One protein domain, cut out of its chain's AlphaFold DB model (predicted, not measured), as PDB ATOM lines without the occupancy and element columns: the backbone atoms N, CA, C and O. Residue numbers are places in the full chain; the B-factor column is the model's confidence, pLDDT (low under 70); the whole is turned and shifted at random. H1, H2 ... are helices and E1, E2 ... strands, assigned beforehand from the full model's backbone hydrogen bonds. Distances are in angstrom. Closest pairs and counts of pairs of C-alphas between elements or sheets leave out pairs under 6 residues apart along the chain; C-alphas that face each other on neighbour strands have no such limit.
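What this domain is: This is residues 2 to 103 of the 104 residues of an uncharacterized protein of Vibrio diazotrophicus (UniProt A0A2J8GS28). A small head of two three-stranded sheets and one helix sits at one end, and a loose tail of three helices, H1, H2 and H3, leads away from it and makes most of the length. In the head the sheets E1 E2 E3 and E4 E5 E6 are partly face to face with their strands crossed, and H4 packs slantwise over the second sheet, beside the first. The 102 printed residues hold four named helices and six named strands, in the order H1 H2 H3 E1 E2 E3 E4 E5 E6 H4; both sheets are antiparallel and the class is mixed, helices and strands. The whole is loose, with a radius of gyration of the C-alphas of 18.5 A, and elongated, spanning 52 by 28 by 25 A.

How they stand to each other: Start with H1, residues 2 to 9, and H2, residues 14 to 26; they are only just apart, their closest C-alphas 8.2 A from each other. H2 and H3, residues 29 to 32, meet only through their link. Next come E1, residues 41 to 43, E2, residues 48 to 51, and E3, residues 54 to 57, a meander, each strand the antiparallel neighbour of the one before. Look for N 42 and O 50 at 2.9 A between E1 and E2, and N 49 and O 56 at 2.7 A between E2 and E3. E3 runs on into E4, residues 60 to 62, at 83 degrees. With E5, residues 69 to 74, and E6, residues 77 to 82, E4 forms a second meander; find N 62 and O 71 at 2.8 A, and N 72 and O 79 at 2.8 A. Residues 35 to 36 pair parallel with residues 79 to 80 of E6. H4, residues 88 to 102, is on the sheet E4 E5 E6 at a height of 10.5 A, two layers with the helix on one face; its closest C-alpha to E4 is Leu 98, 7.5 A from that of Val 61. Every O i to N i+4 pair is within hydrogen-bond range in H2 and H4, 3 of 4 in H1; H3 is too short for such a pair.

Where its parts are: Find C-alpha 2 at (48.717, -2.661, -4.654), where H1 begins. H2 runs 18.3 A to C-alpha 26 at (34.905, -22.184, -15.113). E5 measures 16.4 A and E6 16.6 A. H4 runs 21.4 A to C-alpha 102 at (12.780, -8.246, -38.768).

The domain as a whole: The two C-alphas farthest apart, those of Ile 8 and Asp 46, are 53.1 A apart. Residues 8 to 16, of which 14 to 16 belong to H2, stand free. The printed part has no cut, and no link is long. Confidence is under 70 at residues 2 to 8, 10, 28 to 38 and 102 to 103; the mean pLDDT of the printed part is 78.1.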
ATOM      1  N   VAL A   2      49.845  -3.593  -4.383       60.78
ATOM      2  CA  VAL A   2      48.717  -2.661  -4.654       60.78
ATOM      3  C   VAL A   2      47.338  -3.348  -4.742       60.78
ATOM      4  O   VAL A   2      46.350  -2.809  -4.257       60.78
ATOM      5  N   LEU A   3      47.257  -4.572  -5.279       63.53
ATOM      6  CA  LEU A   3      45.976  -5.283  -5.455       63.53
ATOM      7  C   LEU A   3      45.344  -5.793  -4.146       63.53
ATOM      8  O   LEU A   3      44.128  -5.926  -4.073       63.53
ATOM      9  N   ILE A   4      46.143  -6.042  -3.103       69.62
ATOM     10  CA  ILE A   4      45.644  -6.553  -1.811       69.62
ATOM     11  C   ILE A   4      44.800  -5.485  -1.102       69.62
ATOM     12  O   ILE A   4      43.757  -5.795  -0.532       69.62
ATOM     13  N   TRP A   5      45.204  -4.216  -1.210       67.75
ATOM     14  CA  TRP A   5      44.448  -3.081  -0.681       67.75
ATOM     15  C   TRP A   5      43.062  -2.955  -1.319       67.75
ATOM     16  O   TRP A   5      42.090  -2.700  -0.616       67.75
ATOM     17  N   ALA A   6      42.956  -3.190  -2.630       66.62
ATOM     18  CA  ALA A   6      41.684  -3.125  -3.344       66.62
ATOM     19  C   ALA A   6      40.690  -4.190  -2.856       66.62
ATOM     20  O   ALA A   6      39.504  -3.903  -2.757       66.62
ATOM     21  N   VAL A   7      41.163  -5.385  -2.489       64.50
ATOM     22  CA  VAL A   7      40.306  -6.454  -1.949       64.50
ATOM     23  C   VAL A   7      39.824  -6.125  -0.533       64.50
ATOM     24  O   VAL A   7      38.661  -6.356  -0.225       64.50
ATOM     25  N   ILE A   8      40.693  -5.554   0.309       68.31
ATOM     26  CA  ILE A   8      40.380  -5.222   1.710       68.31
ATOM     27  C   ILE A   8      39.469  -3.989   1.818       68.31
ATOM     28  O   ILE A   8      38.599  -3.945   2.682       68.31
ATOM     29  N   VAL A   9      39.660  -2.986   0.953       73.00
ATOM     30  CA  VAL A   9      38.848  -1.755   0.941       73.00
ATOM     31  C   VAL A   9      37.557  -1.917   0.156       73.00
ATOM     32  O   VAL A   9      36.618  -1.152   0.383       73.00
ATOM     33  N   SER A  10      37.475  -2.879  -0.771       68.94
ATOM     34  CA  SER A  10      36.237  -3.028  -1.523       68.94
ATOM     35  C   SER A  10      35.099  -3.422  -0.576       68.94
ATOM     36  O   SER A  10      35.243  -4.362   0.206       68.94
ATOM     37  N   PRO A  11      33.932  -2.775  -0.685       73.50
ATOM     38  CA  PRO A  11      32.730  -3.178   0.039       73.50
ATOM     39  C   PRO A  11      32.134  -4.491  -0.506       73.50
ATOM     40  O   PRO A  11      31.000  -4.836  -0.183       73.50
ATOM     41  N   ILE A  12      32.860  -5.208  -1.374       73.94
ATOM     42  CA  ILE A  12      32.394  -6.435  -2.005       73.94
ATOM     43  C   ILE A  12      32.621  -7.577  -1.005       73.94
ATOM     44  O   ILE A  12      33.766  -7.845  -0.637       73.94
ATOM     45  N   PRO A  13      31.563  -8.269  -0.551       81.25
ATOM     46  CA  PRO A  13      31.722  -9.385   0.368       81.25
ATOM     47  C   PRO A  13      32.607 -10.470  -0.259       81.25
ATOM     48  O   PRO A  13      32.428 -10.843  -1.419       81.25
ATOM     49  N   LEU A  14      33.542 -11.004   0.532       75.56
ATOM     50  CA  LEU A  14      34.546 -11.990   0.102       75.56
ATOM     51  C   LEU A  14      33.936 -13.219  -0.597       75.56
ATOM     52  O   LEU A  14      34.524 -13.794  -1.515       75.56
ATOM     53  N   SER A  15      32.731 -13.610  -0.181       81.12
ATOM     54  CA  SER A  15      31.957 -14.687  -0.798       81.12
ATOM     55  C   SER A  15      31.526 -14.351  -2.229       81.12
ATOM     56  O   SER A  15      31.633 -15.202  -3.111       81.12
ATOM     57  N   ALA A  16      31.100 -13.113  -2.488       81.12
ATOM     58  CA  ALA A  16      30.730 -12.658  -3.823       81.12
ATOM     59  C   ALA A  16      31.952 -12.585  -4.745       81.12
ATOM     60  O   ALA A  16      31.875 -13.032  -5.887       81.12
ATOM     61  N   SER A  17      33.103 -12.111  -4.253       80.88
ATOM     62  CA  SER A  17      34.331 -12.102  -5.057       80.88
ATOM     63  C   SER A  17      34.817 -13.515  -5.387       80.88
ATOM     64  O   SER A  17      35.205 -13.770  -6.523       80.88
ATOM     65  N   ALA A  18      34.748 -14.453  -4.435       83.00
ATOM     66  CA  ALA A  18      35.118 -15.848  -4.671       83.00
ATOM     67  C   ALA A  18      34.175 -16.536  -5.671       83.00
ATOM     68  O   ALA A  18      34.629 -17.291  -6.530       83.00
ATOM     69  N   PHE A  19      32.874 -16.239  -5.599       84.75
ATOM     70  CA  PHE A  19      31.885 -16.734  -6.554       84.75
ATOM     71  C   PHE A  19      32.104 -16.171  -7.964       84.75
ATOM     72  O   PHE A  19      32.122 -16.920  -8.935       84.75
ATOM     73  N   LEU A  20      32.330 -14.863  -8.102       81.31
ATOM     74  CA  LEU A  20      32.628 -14.263  -9.405       81.31
ATOM     75  C   LEU A  20      33.930 -14.820  -9.996       81.31
ATOM     76  O   LEU A  20      33.993 -15.098 -11.192       81.31
ATOM     77  N   PHE A  21      34.941 -15.047  -9.156       82.19
ATOM     78  CA  PHE A  21      36.206 -15.646  -9.567       82.19
ATOM     79  C   PHE A  21      36.035 -17.104 -10.018       82.19
ATOM     80  O   PHE A  21      36.601 -17.500 -11.033       82.19
ATOM     81  N   SER A  22      35.212 -17.902  -9.330       82.44
ATOM     82  CA  SER A  22      34.942 -19.284  -9.748       82.44
ATOM     83  C   SER A  22      34.147 -19.348 -11.054       82.44
ATOM     84  O   SER A  22      34.459 -20.165 -11.923       82.44
ATOM     85  N   VAL A  23      33.178 -18.450 -11.254       80.31
ATOM     86  CA  VAL A  23      32.466 -18.300 -12.535       80.31
ATOM     87  C   VAL A  23      33.436 -17.903 -13.650       80.31
ATOM     88  O   VAL A  23      33.367 -18.458 -14.744       80.31
ATOM     89  N   PHE A  24      34.373 -16.997 -13.368       78.75
ATOM     90  CA  PHE A  24      35.400 -16.580 -14.321       78.75
ATOM     91  C   PHE A  24      36.359 -17.719 -14.704       78.75
ATOM     92  O   PHE A  24      36.687 -17.856 -15.877       78.75
ATOM     93  N   LEU A  25      36.776 -18.570 -13.755       78.19
ATOM     94  CA  LEU A  25      37.654 -19.715 -14.046       78.19
ATOM     95  C   LEU A  25      36.948 -20.850 -14.797       78.19
ATOM     96  O   LEU A  25      37.588 -21.579 -15.551       78.19
ATOM     97  N   THR A  26      35.654 -21.046 -14.554       78.81
ATOM     98  CA  THR A  26      34.905 -22.184 -15.113       78.81
ATOM     99  C   THR A  26      34.319 -21.904 -16.490       78.81
ATOM    100  O   THR A  26      34.019 -22.841 -17.231       78.81
ATOM    101  N   ARG A  27      34.141 -20.632 -16.856       72.06
ATOM    102  CA  ARG A  27      33.591 -20.238 -18.153       72.06
ATOM    103  C   ARG A  27      34.731 -19.892 -19.110       72.06
ATOM    104  O   ARG A  27      35.561 -19.054 -18.770       72.06
ATOM    105  N   PRO A  28      34.774 -20.475 -20.322       67.81
ATOM    106  CA  PRO A  28      35.724 -20.018 -21.323       67.81
ATOM    107  C   PRO A  28      35.459 -18.539 -21.625       67.81
ATOM    108  O   PRO A  28      34.305 -18.121 -21.725       67.81
ATOM    109  N   LEU A  29      36.522 -17.746 -21.776       64.62
ATOM    110  CA  LEU A  29      36.435 -16.309 -22.068       64.62
ATOM    111  C   LEU A  29      35.565 -16.008 -23.298       64.62
ATOM    112  O   LEU A  29      34.875 -14.999 -23.306       64.62
ATOM    113  N   SER A  30      35.513 -16.916 -24.276       60.44
ATOM    114  CA  SER A  30      34.642 -16.840 -25.459       60.44
ATOM    115  C   SER A  30      33.141 -16.993 -25.167       60.44
ATOM    116  O   SER A  30      32.311 -16.636 -25.993       60.44
ATOM    117  N   ALA A  31      32.761 -17.519 -23.999       62.34
ATOM    118  CA  ALA A  31      31.372 -17.518 -23.534       62.34
ATOM    119  C   ALA A  31      31.006 -16.227 -22.783       62.34
ATOM    120  O   ALA A  31      29.823 -15.939 -22.606       62.34
ATOM    121  N   LEU A  32      32.005 -15.477 -22.305       61.72
ATOM    122  CA  LEU A  32      31.823 -14.210 -21.591       61.72
ATOM    123  C   LEU A  32      31.963 -13.003 -22.520       61.72
ATOM    124  O   LEU A  32      31.277 -12.002 -22.326       61.72
ATOM    125  N   LEU A  33      32.836 -13.101 -23.518       66.69
ATOM    126  CA  LEU A  33      33.111 -12.055 -24.486       66.69
ATOM    127  C   LEU A  33      32.722 -12.543 -25.882       66.69
ATOM    128  O   LEU A  33      33.103 -13.651 -26.260       66.69
ATOM    129  N   PRO A  34      31.978 -11.733 -26.647       68.44
ATOM    130  CA  PRO A  34      31.711 -12.036 -28.042       68.44
ATOM    131  C   PRO A  34      33.018 -12.082 -28.833       68.44
ATOM    132  O   PRO A  34      33.981 -11.376 -28.518       68.44
ATOM    133  N   ASP A  35      33.030 -12.902 -29.880       69.44
ATOM    134  CA  ASP A  35      34.164 -12.970 -30.786       69.44
ATOM    135  C   ASP A  35      34.339 -11.606 -31.454       69.44
ATOM    136  O   ASP A  35      33.393 -11.011 -31.989       69.44
ATOM    137  N   CYS A  36      35.568 -11.098 -31.414       66.12
ATOM    138  CA  CYS A  36      35.878  -9.828 -32.039       66.12
ATOM    139  C   CYS A  36      35.902  -9.996 -33.562       66.12
ATOM    140  O   CYS A  36      36.566 -10.888 -34.098       66.12
ATOM    141  N   LEU A  37      35.176  -9.123 -34.257       69.94
ATOM    142  CA  LEU A  37      35.268  -8.988 -35.702       69.94
ATOM    143  C   LEU A  37      36.610  -8.333 -36.044       69.94
ATOM    144  O   LEU A  37      36.891  -7.221 -35.604       69.94
ATOM    145  N   HIS A  38      37.441  -9.018 -36.829       69.00
ATOM    146  CA  HIS A  38      38.752  -8.516 -37.236       69.00
ATOM    147  C   HIS A  38      38.916  -8.551 -38.758       69.00
ATOM    148  O   HIS A  38      38.593  -9.550 -39.402       69.00
ATOM    149  N   GLY A  39      39.519  -7.496 -39.309       73.88
ATOM    150  CA  GLY A  39      39.873  -7.404 -40.727       73.88
ATOM    151  C   GLY A  39      38.765  -6.807 -41.596       73.88
ATOM    152  O   GLY A  39      37.980  -5.982 -41.130       73.88
ATOM    153  N   SER A  40      38.733  -7.204 -42.871       75.06
ATOM    154  CA  SER A  40      37.690  -6.764 -43.802       75.06
ATOM    155  C   SER A  40      36.411  -7.543 -43.518       75.06
ATOM    156  O   SER A  40      36.376  -8.770 -43.673       75.06
ATOM    157  N   VAL A  41      35.383  -6.828 -43.061       77.00
ATOM    158  CA  VAL A  41      34.071  -7.395 -42.757       77.00
ATOM    159  C   VAL A  41      33.045  -6.779 -43.689       77.00
ATOM    160  O   VAL A  41      32.794  -5.578 -43.644       77.00
ATOM    161  N   GLU A  42      32.421  -7.618 -44.507       81.44
ATOM    162  CA  GLU A  42      31.282  -7.226 -45.327       81.44
ATOM    163  C   GLU A  42      30.020  -7.845 -44.740       81.44
ATOM    164  O   GLU A  42      29.921  -9.060 -44.554       81.44
ATOM    165  N   ILE A  43      29.033  -7.007 -44.441       80.44
ATOM    166  CA  ILE A  43      27.755  -7.455 -43.898       80.44
ATOM    167  C   ILE A  43      26.736  -7.421 -45.029       80.44
ATOM    168  O   ILE A  43      26.272  -6.363 -45.452       80.44
ATOM    169  N   GLY A  44      26.401  -8.605 -45.524       77.44
ATOM    170  CA  GLY A  44      25.346  -8.828 -46.492       77.44
ATOM    171  C   GLY A  44      23.967  -8.744 -45.839       77.44
ATOM    172  O   GLY A  44      23.660  -9.398 -44.838       77.44
ATOM    173  N   PHE A  45      23.090  -7.934 -46.429       72.56
ATOM    174  CA  PHE A  45      21.697  -7.774 -45.983       72.56
ATOM    175  C   PHE A  45      20.849  -9.045 -46.189       72.56
ATOM    176  O   PHE A  45      19.784  -9.220 -45.592       72.56
ATOM    177  N   ASP A  46      21.338  -9.968 -47.007       72.00
ATOM    178  CA  ASP A  46      20.817 -11.315 -47.234       72.00
ATOM    179  C   ASP A  46      20.991 -12.247 -46.020       72.00
ATOM    180  O   ASP A  46      20.286 -13.248 -45.924       72.00
ATOM    181  N   GLY A  47      21.736 -11.832 -44.989       75.81
ATOM    182  CA  GLY A  47      21.911 -12.591 -43.742       75.81
ATOM    183  C   GLY A  47      23.277 -13.259 -43.635       75.81
ATOM    184  O   GLY A  47      23.462 -14.150 -42.805       75.81
ATOM    185  N   TYR A  48      24.222 -12.844 -44.474       81.00
ATOM    186  CA  TYR A  48      25.588 -13.335 -44.453       81.00
ATOM    187  C   TYR A  48      26.544 -12.245 -43.981       81.00
ATOM    188  O   TYR A  48      26.425 -11.077 -44.330       81.00
ATOM    189  N   LEU A  49      27.518 -12.644 -43.183       83.19
ATOM    190  CA  LEU A  49      28.654 -11.848 -42.766       83.19
ATOM    191  C   LEU A  49      29.890 -12.491 -43.387       83.19
ATOM    192  O   LEU A  49      30.193 -13.654 -43.116       83.19
ATOM    193  N   LYS A  50      30.587 -11.756 -44.247       83.94
ATOM    194  CA  LYS A  50      31.879 -12.166 -44.787       83.94
ATOM    195  C   LYS A  50      32.983 -11.556 -43.951       83.94
ATOM    196  O   LYS A  50      33.011 -10.349 -43.754       83.94
ATOM    197  N   MET A  51      33.893 -12.394 -43.482       81.44
ATOM    198  CA  MET A  51      35.074 -11.988 -42.733       81.44
ATOM    199  C   MET A  51      36.276 -12.742 -43.296       81.44
ATOM    200  O   MET A  51      36.298 -13.969 -43.225       81.44
ATOM    201  N   ASN A  52      37.264 -12.022 -43.838       74.44
ATOM    202  CA  ASN A  52      38.516 -12.591 -44.370       74.44
ATOM    203  C   ASN A  52      38.280 -13.841 -45.260       74.44
ATOM    204  O   ASN A  52      38.757 -14.929 -44.943       74.44
ATOM    205  N   ASP A  53      37.474 -13.689 -46.321       74.06
ATOM    206  CA  ASP A  53      36.998 -14.736 -47.258       74.06
ATOM    207  C   ASP A  53      36.053 -15.815 -46.698       74.06
ATOM    208  O   ASP A  53      35.488 -16.607 -47.457       74.06
ATOM    209  N   GLN A  54      35.783 -15.837 -45.393       77.50
ATOM    210  CA  GLN A  54      34.812 -16.763 -44.813       77.50
ATOM    211  C   GLN A  54      33.428 -16.128 -44.752       77.50
ATOM    212  O   GLN A  54      33.218 -15.131 -44.065       77.50
ATOM    213  N   THR A  55      32.463 -16.740 -45.434       82.00
ATOM    214  CA  THR A  55      31.054 -16.337 -45.360       82.00
ATOM    215  C   THR A  55      30.364 -17.118 -44.244       82.00
ATOM    216  O   THR A  55      30.317 -18.345 -44.282       82.00
ATOM    217  N   GLN A  56      29.823 -16.423 -43.247       81.56
ATOM    218  CA  GLN A  56      29.069 -17.011 -42.139       81.56
ATOM    219  C   GLN A  56      27.654 -16.438 -42.117       81.56
ATOM    220  O   GLN A  56      27.472 -15.236 -42.268       81.56
ATOM    221  N   SER A  57      26.634 -17.278 -41.944       82.06
ATOM    222  CA  SER A  57      25.255 -16.801 -41.819       82.06
ATOM    223  C   SER A  57      24.932 -16.420 -40.376       82.06
ATOM    224  O   SER A  57      25.247 -17.158 -39.440       82.06
ATOM    225  N   PHE A  58      24.277 -15.276 -40.195       83.69
ATOM    226  CA  PHE A  58      23.711 -14.868 -38.911       83.69
ATOM    227  C   PHE A  58      22.191 -15.052 -38.926       83.69
ATOM    228  O   PHE A  58      21.531 -14.881 -39.948       83.69
ATOM    229  N   GLN A  59      21.635 -15.462 -37.790       81.38
ATOM    230  CA  GLN A  59      20.215 -15.792 -37.640       81.38
ATOM    231  C   GLN A  59      19.406 -14.602 -37.157       81.38
ATOM    232  O   GLN A  59      18.277 -14.400 -37.596       81.38
ATOM    233  N   SER A  60      19.980 -13.812 -36.256       80.00
ATOM    234  CA  SER A  60      19.325 -12.632 -35.719       80.00
ATOM    235  C   SER A  60      20.330 -11.523 -35.464       80.00
ATOM    236  O   SER A  60      21.535 -11.750 -35.327       80.00
ATOM    237  N   VAL A  61      19.804 -10.303 -35.427       84.75
ATOM    238  CA  VAL A  61      20.548  -9.110 -35.040       84.75
ATOM    239  C   VAL A  61      19.772  -8.429 -33.932       84.75
ATOM    240  O   VAL A  61      18.554  -8.320 -34.016       84.75
ATOM    241  N   SER A  62      20.455  -7.994 -32.887       83.25
ATOM    242  CA  SER A  62      19.852  -7.194 -31.832       83.25
ATOM    243  C   SER A  62      20.249  -5.734 -32.012       83.25
ATOM    244  O   SER A  62      21.432  -5.409 -32.139       83.25
ATOM    245  N   ASP A  63      19.244  -4.861 -32.030       82.69
ATOM    246  CA  ASP A  63      19.363  -3.409 -32.146       82.69
ATOM    247  C   ASP A  63      19.167  -2.684 -30.798       82.69
ATOM    248  O   ASP A  63      19.191  -1.450 -30.754       82.69
ATOM    249  N   LEU A  64      19.046  -3.442 -29.695       80.44
ATOM    250  CA  LEU A  64      18.877  -2.954 -28.315       80.44
ATOM    251  C   LEU A  64      19.872  -1.848 -27.937       80.44
ATOM    252  O   LEU A  64      19.518  -0.905 -27.236       80.44
ATOM    253  N   HIS A  65      21.109  -1.955 -28.424       81.94
ATOM    254  CA  HIS A  65      22.183  -0.998 -28.158       81.94
ATOM    255  C   HIS A  65      22.673  -0.310 -29.430       81.94
ATOM    256  O   HIS A  65      23.826   0.104 -29.500       81.94
ATOM    257  N   SER A  66      21.792  -0.127 -30.417       81.31
ATOM    258  CA  SER A  66      22.115   0.497 -31.709       81.31
ATOM    259  C   SER A  66      22.644   1.939 -31.628       81.31
ATOM    260  O   SER A  66      23.103   2.499 -32.617       81.31
ATOM    261  N   PHE A  67      22.630   2.568 -30.453       82.56
ATOM    262  CA  PHE A  67      23.343   3.827 -30.240       82.56
ATOM    263  C   PHE A  67      24.871   3.645 -30.150       82.56
ATOM    264  O   PHE A  67      25.601   4.606 -30.385       82.56
ATOM    265  N   ALA A  68      25.349   2.442 -29.814       84.38
ATOM    266  CA  ALA A  68      26.758   2.116 -29.589       84.38
ATOM    267  C   ALA A  68      27.247   0.931 -30.438       84.38
ATOM    268  O   ALA A  68      28.330   1.003 -31.021       84.38
ATOM    269  N   PHE A  69      26.475  -0.155 -30.526       85.31
ATOM    270  CA  PHE A  69      26.865  -1.365 -31.246       85.31
ATOM    271  C   PHE A  69      25.663  -2.166 -31.762       85.31
ATOM    272  O   PHE A  69      24.541  -2.047 -31.273       85.31
ATOM    273  N   LEU A  70      25.915  -3.014 -32.757       87.06
ATOM    274  CA  LEU A  70      24.975  -4.032 -33.226       87.06
ATOM    275  C   LEU A  70      25.493  -5.417 -32.858       87.06
ATOM    276  O   LEU A  70      26.672  -5.714 -33.049       87.06
ATOM    277  N   SER A  71      24.600  -6.263 -32.349       86.56
ATOM    278  CA  SER A  71      24.927  -7.630 -31.940       86.56
ATOM    279  C   SER A  71      24.386  -8.624 -32.956       86.56
ATOM    280  O   SER A  71      23.176  -8.699 -33.157       86.56
ATOM    281  N   PHE A  72      25.263  -9.402 -33.582       86.50
ATOM    282  CA  PHE A  72      24.898 -10.442 -34.543       86.50
ATOM    283  C   PHE A  72      24.989 -11.812 -33.880       86.50
ATOM    284  O   PHE A  72      26.042 -12.188 -33.363       86.50
ATOM    285  N   HIS A  73      23.903 -12.579 -33.932       84.94
ATOM    286  CA  HIS A  73      23.839 -13.924 -33.371       84.94
ATOM    287  C   HIS A  73      23.777 -14.969 -34.484       84.94
ATOM    288  O   HIS A  73      22.919 -14.924 -35.368       84.94
ATOM    289  N   ALA A  74      24.671 -15.949 -34.412       82.19
ATOM    290  CA  ALA A  74      24.682 -17.149 -35.238       82.19
ATOM    291  C   ALA A  74      24.750 -18.401 -34.356       82.19
ATOM    292  O   ALA A  74      24.920 -18.321 -33.138       82.19
ATOM    293  N   ARG A  75      24.626 -19.589 -34.964       77.50
ATOM    294  CA  ARG A  75      24.735 -20.871 -34.246       77.50
ATOM    295  C   ARG A  75      26.086 -20.979 -33.534       77.50
ATOM    296  O   ARG A  75      27.094 -21.286 -34.160       77.50
ATOM    297  N   GLY A  76      26.074 -20.737 -32.224       73.38
ATOM    298  CA  GLY A  76      27.249 -20.829 -31.359       73.38
ATOM    299  C   GLY A  76      28.248 -19.680 -31.497       73.38
ATOM    300  O   GLY A  76      29.333 -19.787 -30.938       73.38
ATOM    301  N   LYS A  77      27.910 -18.601 -32.216       78.25
ATOM    302  CA  LYS A  77      28.776 -17.427 -32.368       78.25
ATOM    303  C   LYS A  77      28.006 -16.135 -32.156       78.25
ATOM    304  O   LYS A  77      26.843 -16.015 -32.540       78.25
ATOM    305  N   HIS A  78      28.679 -15.175 -31.544       81.50
ATOM    306  CA  HIS A  78      28.150 -13.852 -31.270       81.50
ATOM    307  C   HIS A  78      29.215 -12.830 -31.644       81.50
ATOM    308  O   HIS A  78      30.337 -12.908 -31.147       81.50
ATOM    309  N   TRP A  79      28.846 -11.883 -32.501       83.94
ATOM    310  CA  TRP A  79      29.709 -10.788 -32.924       83.94
ATOM    311  C   TRP A  79      29.131  -9.444 -32.523       83.94
ATOM    312  O   TRP A  79      27.913  -9.254 -32.553       83.94
ATOM    313  N   LEU A  80      30.017  -8.499 -32.224       85.56
ATOM    314  CA  LEU A  80      29.660  -7.102 -32.026       85.56
ATOM    315  C   LEU A  80      30.288  -6.238 -33.109       85.56
ATOM    316  O   LEU A  80      31.499  -6.279 -33.319       85.56
ATOM    317  N   LEU A  81      29.459  -5.419 -33.750       85.56
ATOM    318  CA  LEU A  81      29.903  -4.333 -34.608       85.56
ATOM    319  C   LEU A  81      29.772  -3.017 -33.848       85.56
ATOM    320  O   LEU A  81      28.658  -2.591 -33.536       85.56
ATOM    321  N   TRP A  82      30.896  -2.362 -33.584       85.69
ATOM    322  CA  TRP A  82      30.911  -1.024 -33.004       85.69
ATOM    323  C   TRP A  82      30.470   0.008 -34.037       85.69
ATOM    324  O   TRP A  82      30.885  -0.050 -35.193       85.69
ATOM    325  N   ARG A  83      29.656   0.980 -33.615       85.62
ATOM    326  CA  ARG A  83      29.203   2.075 -34.485       85.62
ATOM    327  C   ARG A  83      30.382   2.822 -35.104       85.62
ATOM    328  O   ARG A  83      30.390   3.057 -36.306       85.62
ATOM    329  N   ASP A  84      31.397   3.106 -34.294       86.56
ATOM    330  CA  ASP A  84      32.570   3.884 -34.701       86.56
ATOM    331  C   ASP A  84      33.529   3.092 -35.617       86.56
ATOM    332  O   ASP A  84      34.493   3.647 -36.136       86.56
ATOM    333  N   SER A  85      33.271   1.799 -35.855       83.44
ATOM    334  CA  SER A  85      33.987   1.009 -36.871       83.44
ATOM    335  C   SER A  85      33.478   1.261 -38.291       83.44
ATOM    336  O   SER A  85      34.102   0.808 -39.249       83.44
ATOM    337  N   CYS A  86      32.346   1.946 -38.448       81.31
ATOM    338  CA  CYS A  86      31.737   2.244 -39.737       81.31
ATOM    339  C   CYS A  86      31.514   3.746 -39.896       81.31
ATOM    340  O   CYS A  86      31.388   4.489 -38.927       81.31
ATOM    341  N   GLU A  87      31.390   4.193 -41.141       85.56
ATOM    342  CA  GLU A  87      30.887   5.535 -41.407       85.56
ATOM    343  C   GLU A  87      29.410   5.641 -40.988       85.56
ATOM    344  O   GLU A  87      28.614   4.729 -41.233       85.56
ATOM    345  N   GLU A  88      29.029   6.769 -40.388       86.56
ATOM    346  CA  GLU A  88      27.685   7.013 -39.844       86.56
ATOM    347  C   GLU A  88      26.571   6.755 -40.878       86.56
ATOM    348  O   GLU A  88      25.537   6.161 -40.560       86.56
ATOM    349  N   ALA A  89      26.779   7.159 -42.137       86.75
ATOM    350  CA  ALA A  89      25.816   6.937 -43.214       86.75
ATOM    351  C   ALA A  89      25.594   5.438 -43.481       86.75
ATOM    352  O   ALA A  89      24.451   4.976 -43.554       86.75
ATOM    353  N   THR A  90      26.685   4.678 -43.563       85.06
ATOM    354  CA  THR A  90      26.678   3.225 -43.756       85.06
ATOM    355  C   THR A  90      26.015   2.523 -42.575       85.06
ATOM    356  O   THR A  90      25.160   1.658 -42.772       85.06
ATOM    357  N   TYR A  91      26.327   2.946 -41.347       87.38
ATOM    358  CA  TYR A  91      25.728   2.397 -40.132       87.38
ATOM    359  C   TYR A  91      24.205   2.582 -40.101       87.38
ATOM    360  O   TYR A  91      23.458   1.629 -39.869       87.38
ATOM    361  N   ARG A  92      23.716   3.790 -40.410       87.44
ATOM    362  CA  ARG A  92      22.272   4.078 -40.460       87.44
ATOM    363  C   ARG A  92      21.557   3.267 -41.529       87.44
ATOM    364  O   ARG A  92      20.479   2.736 -41.267       87.44
ATOM    365  N   GLN A  93      22.141   3.159 -42.723       86.94
ATOM    366  CA  GLN A  93      21.574   2.332 -43.789       86.94
ATOM    367  C   GLN A  93      21.470   0.872 -43.351       86.94
ATOM    368  O   GLN A  93      20.434   0.239 -43.562       86.94
ATOM    369  N   LEU A  94      22.513   0.359 -42.699       85.25
ATOM    370  CA  LEU A  94      22.547  -1.001 -42.190       85.25
ATOM    371  C   LEU A  94      21.453  -1.242 -41.146       85.25
ATOM    372  O   LEU A  94      20.681  -2.190 -41.278       85.25
ATOM    373  N   LEU A  95      21.308  -0.330 -40.189       86.62
ATOM    374  CA  LEU A  95      20.273  -0.379 -39.157       86.62
ATOM    375  C   LEU A  95      18.860  -0.383 -39.762       86.62
ATOM    376  O   LEU A  95      18.049  -1.245 -39.427       86.62
ATOM    377  N   VAL A  96      18.568   0.530 -40.696       86.62
ATOM    378  CA  VAL A  96      17.253   0.611 -41.357       86.62
ATOM    379  C   VAL A  96      16.934  -0.673 -42.125       86.62
ATOM    380  O   VAL A  96      15.813  -1.179 -42.052       86.62
ATOM    381  N   ARG A  97      17.910  -1.226 -42.856       82.62
ATOM    382  CA  ARG A  97      17.698  -2.460 -43.624       82.62
ATOM    383  C   ARG A  97      17.516  -3.684 -42.735       82.62
ATOM    384  O   ARG A  97      16.687  -4.531 -43.054       82.62
ATOM    385  N   LEU A  98      18.256  -3.765 -41.634       80.19
ATOM    386  CA  LEU A  98      18.118  -4.850 -40.665       80.19
ATOM    387  C   LEU A  98      16.756  -4.813 -39.968       80.19
ATOM    388  O   LEU A  98      16.117  -5.856 -39.873       80.19
ATOM    389  N   LYS A  99      16.269  -3.624 -39.587       81.25
ATOM    390  CA  LYS A  99      14.915  -3.454 -39.036       81.25
ATOM    391  C   LYS A  99      13.832  -3.933 -39.996       81.25
ATOM    392  O   LYS A  99      12.990  -4.735 -39.613       81.25
ATOM    393  N   ARG A 100      13.911  -3.532 -41.271       80.31
ATOM    394  CA  ARG A 100      12.942  -3.956 -42.296       80.31
ATOM    395  C   ARG A 100      12.886  -5.480 -42.476       80.31
ATOM    396  O   ARG A 100      11.849  -5.996 -42.852       80.31
ATOM    397  N   LYS A 101      13.988  -6.201 -42.249       72.44
ATOM    398  CA  LYS A 101      14.026  -7.669 -42.367       72.44
ATOM    399  C   LYS A 101      13.431  -8.387 -41.147       72.44
ATOM    400  O   LYS A 101      13.128  -9.571 -41.234       72.44
ATOM    401  N   GLN A 102      13.338  -7.703 -40.009       69.50
ATOM    402  CA  GLN A 102      12.780  -8.246 -38.768       69.50
ATOM    403  C   GLN A 102      11.272  -8.029 -38.656       69.50
ATOM    404  O   GLN A 102      10.609  -8.780 -37.944       69.50
ATOM    405  N   GLU A 103      10.738  -7.027 -39.353       59.25
ATOM    406  CA  GLU A 103       9.299  -6.832 -39.503       59.25
ATOM    407  C   GLU A 103       8.739  -7.872 -40.502       59.25
ATOM    408  O   GLU A 103       9.284  -7.988 -41.604       59.25
TER     409      GLU A 103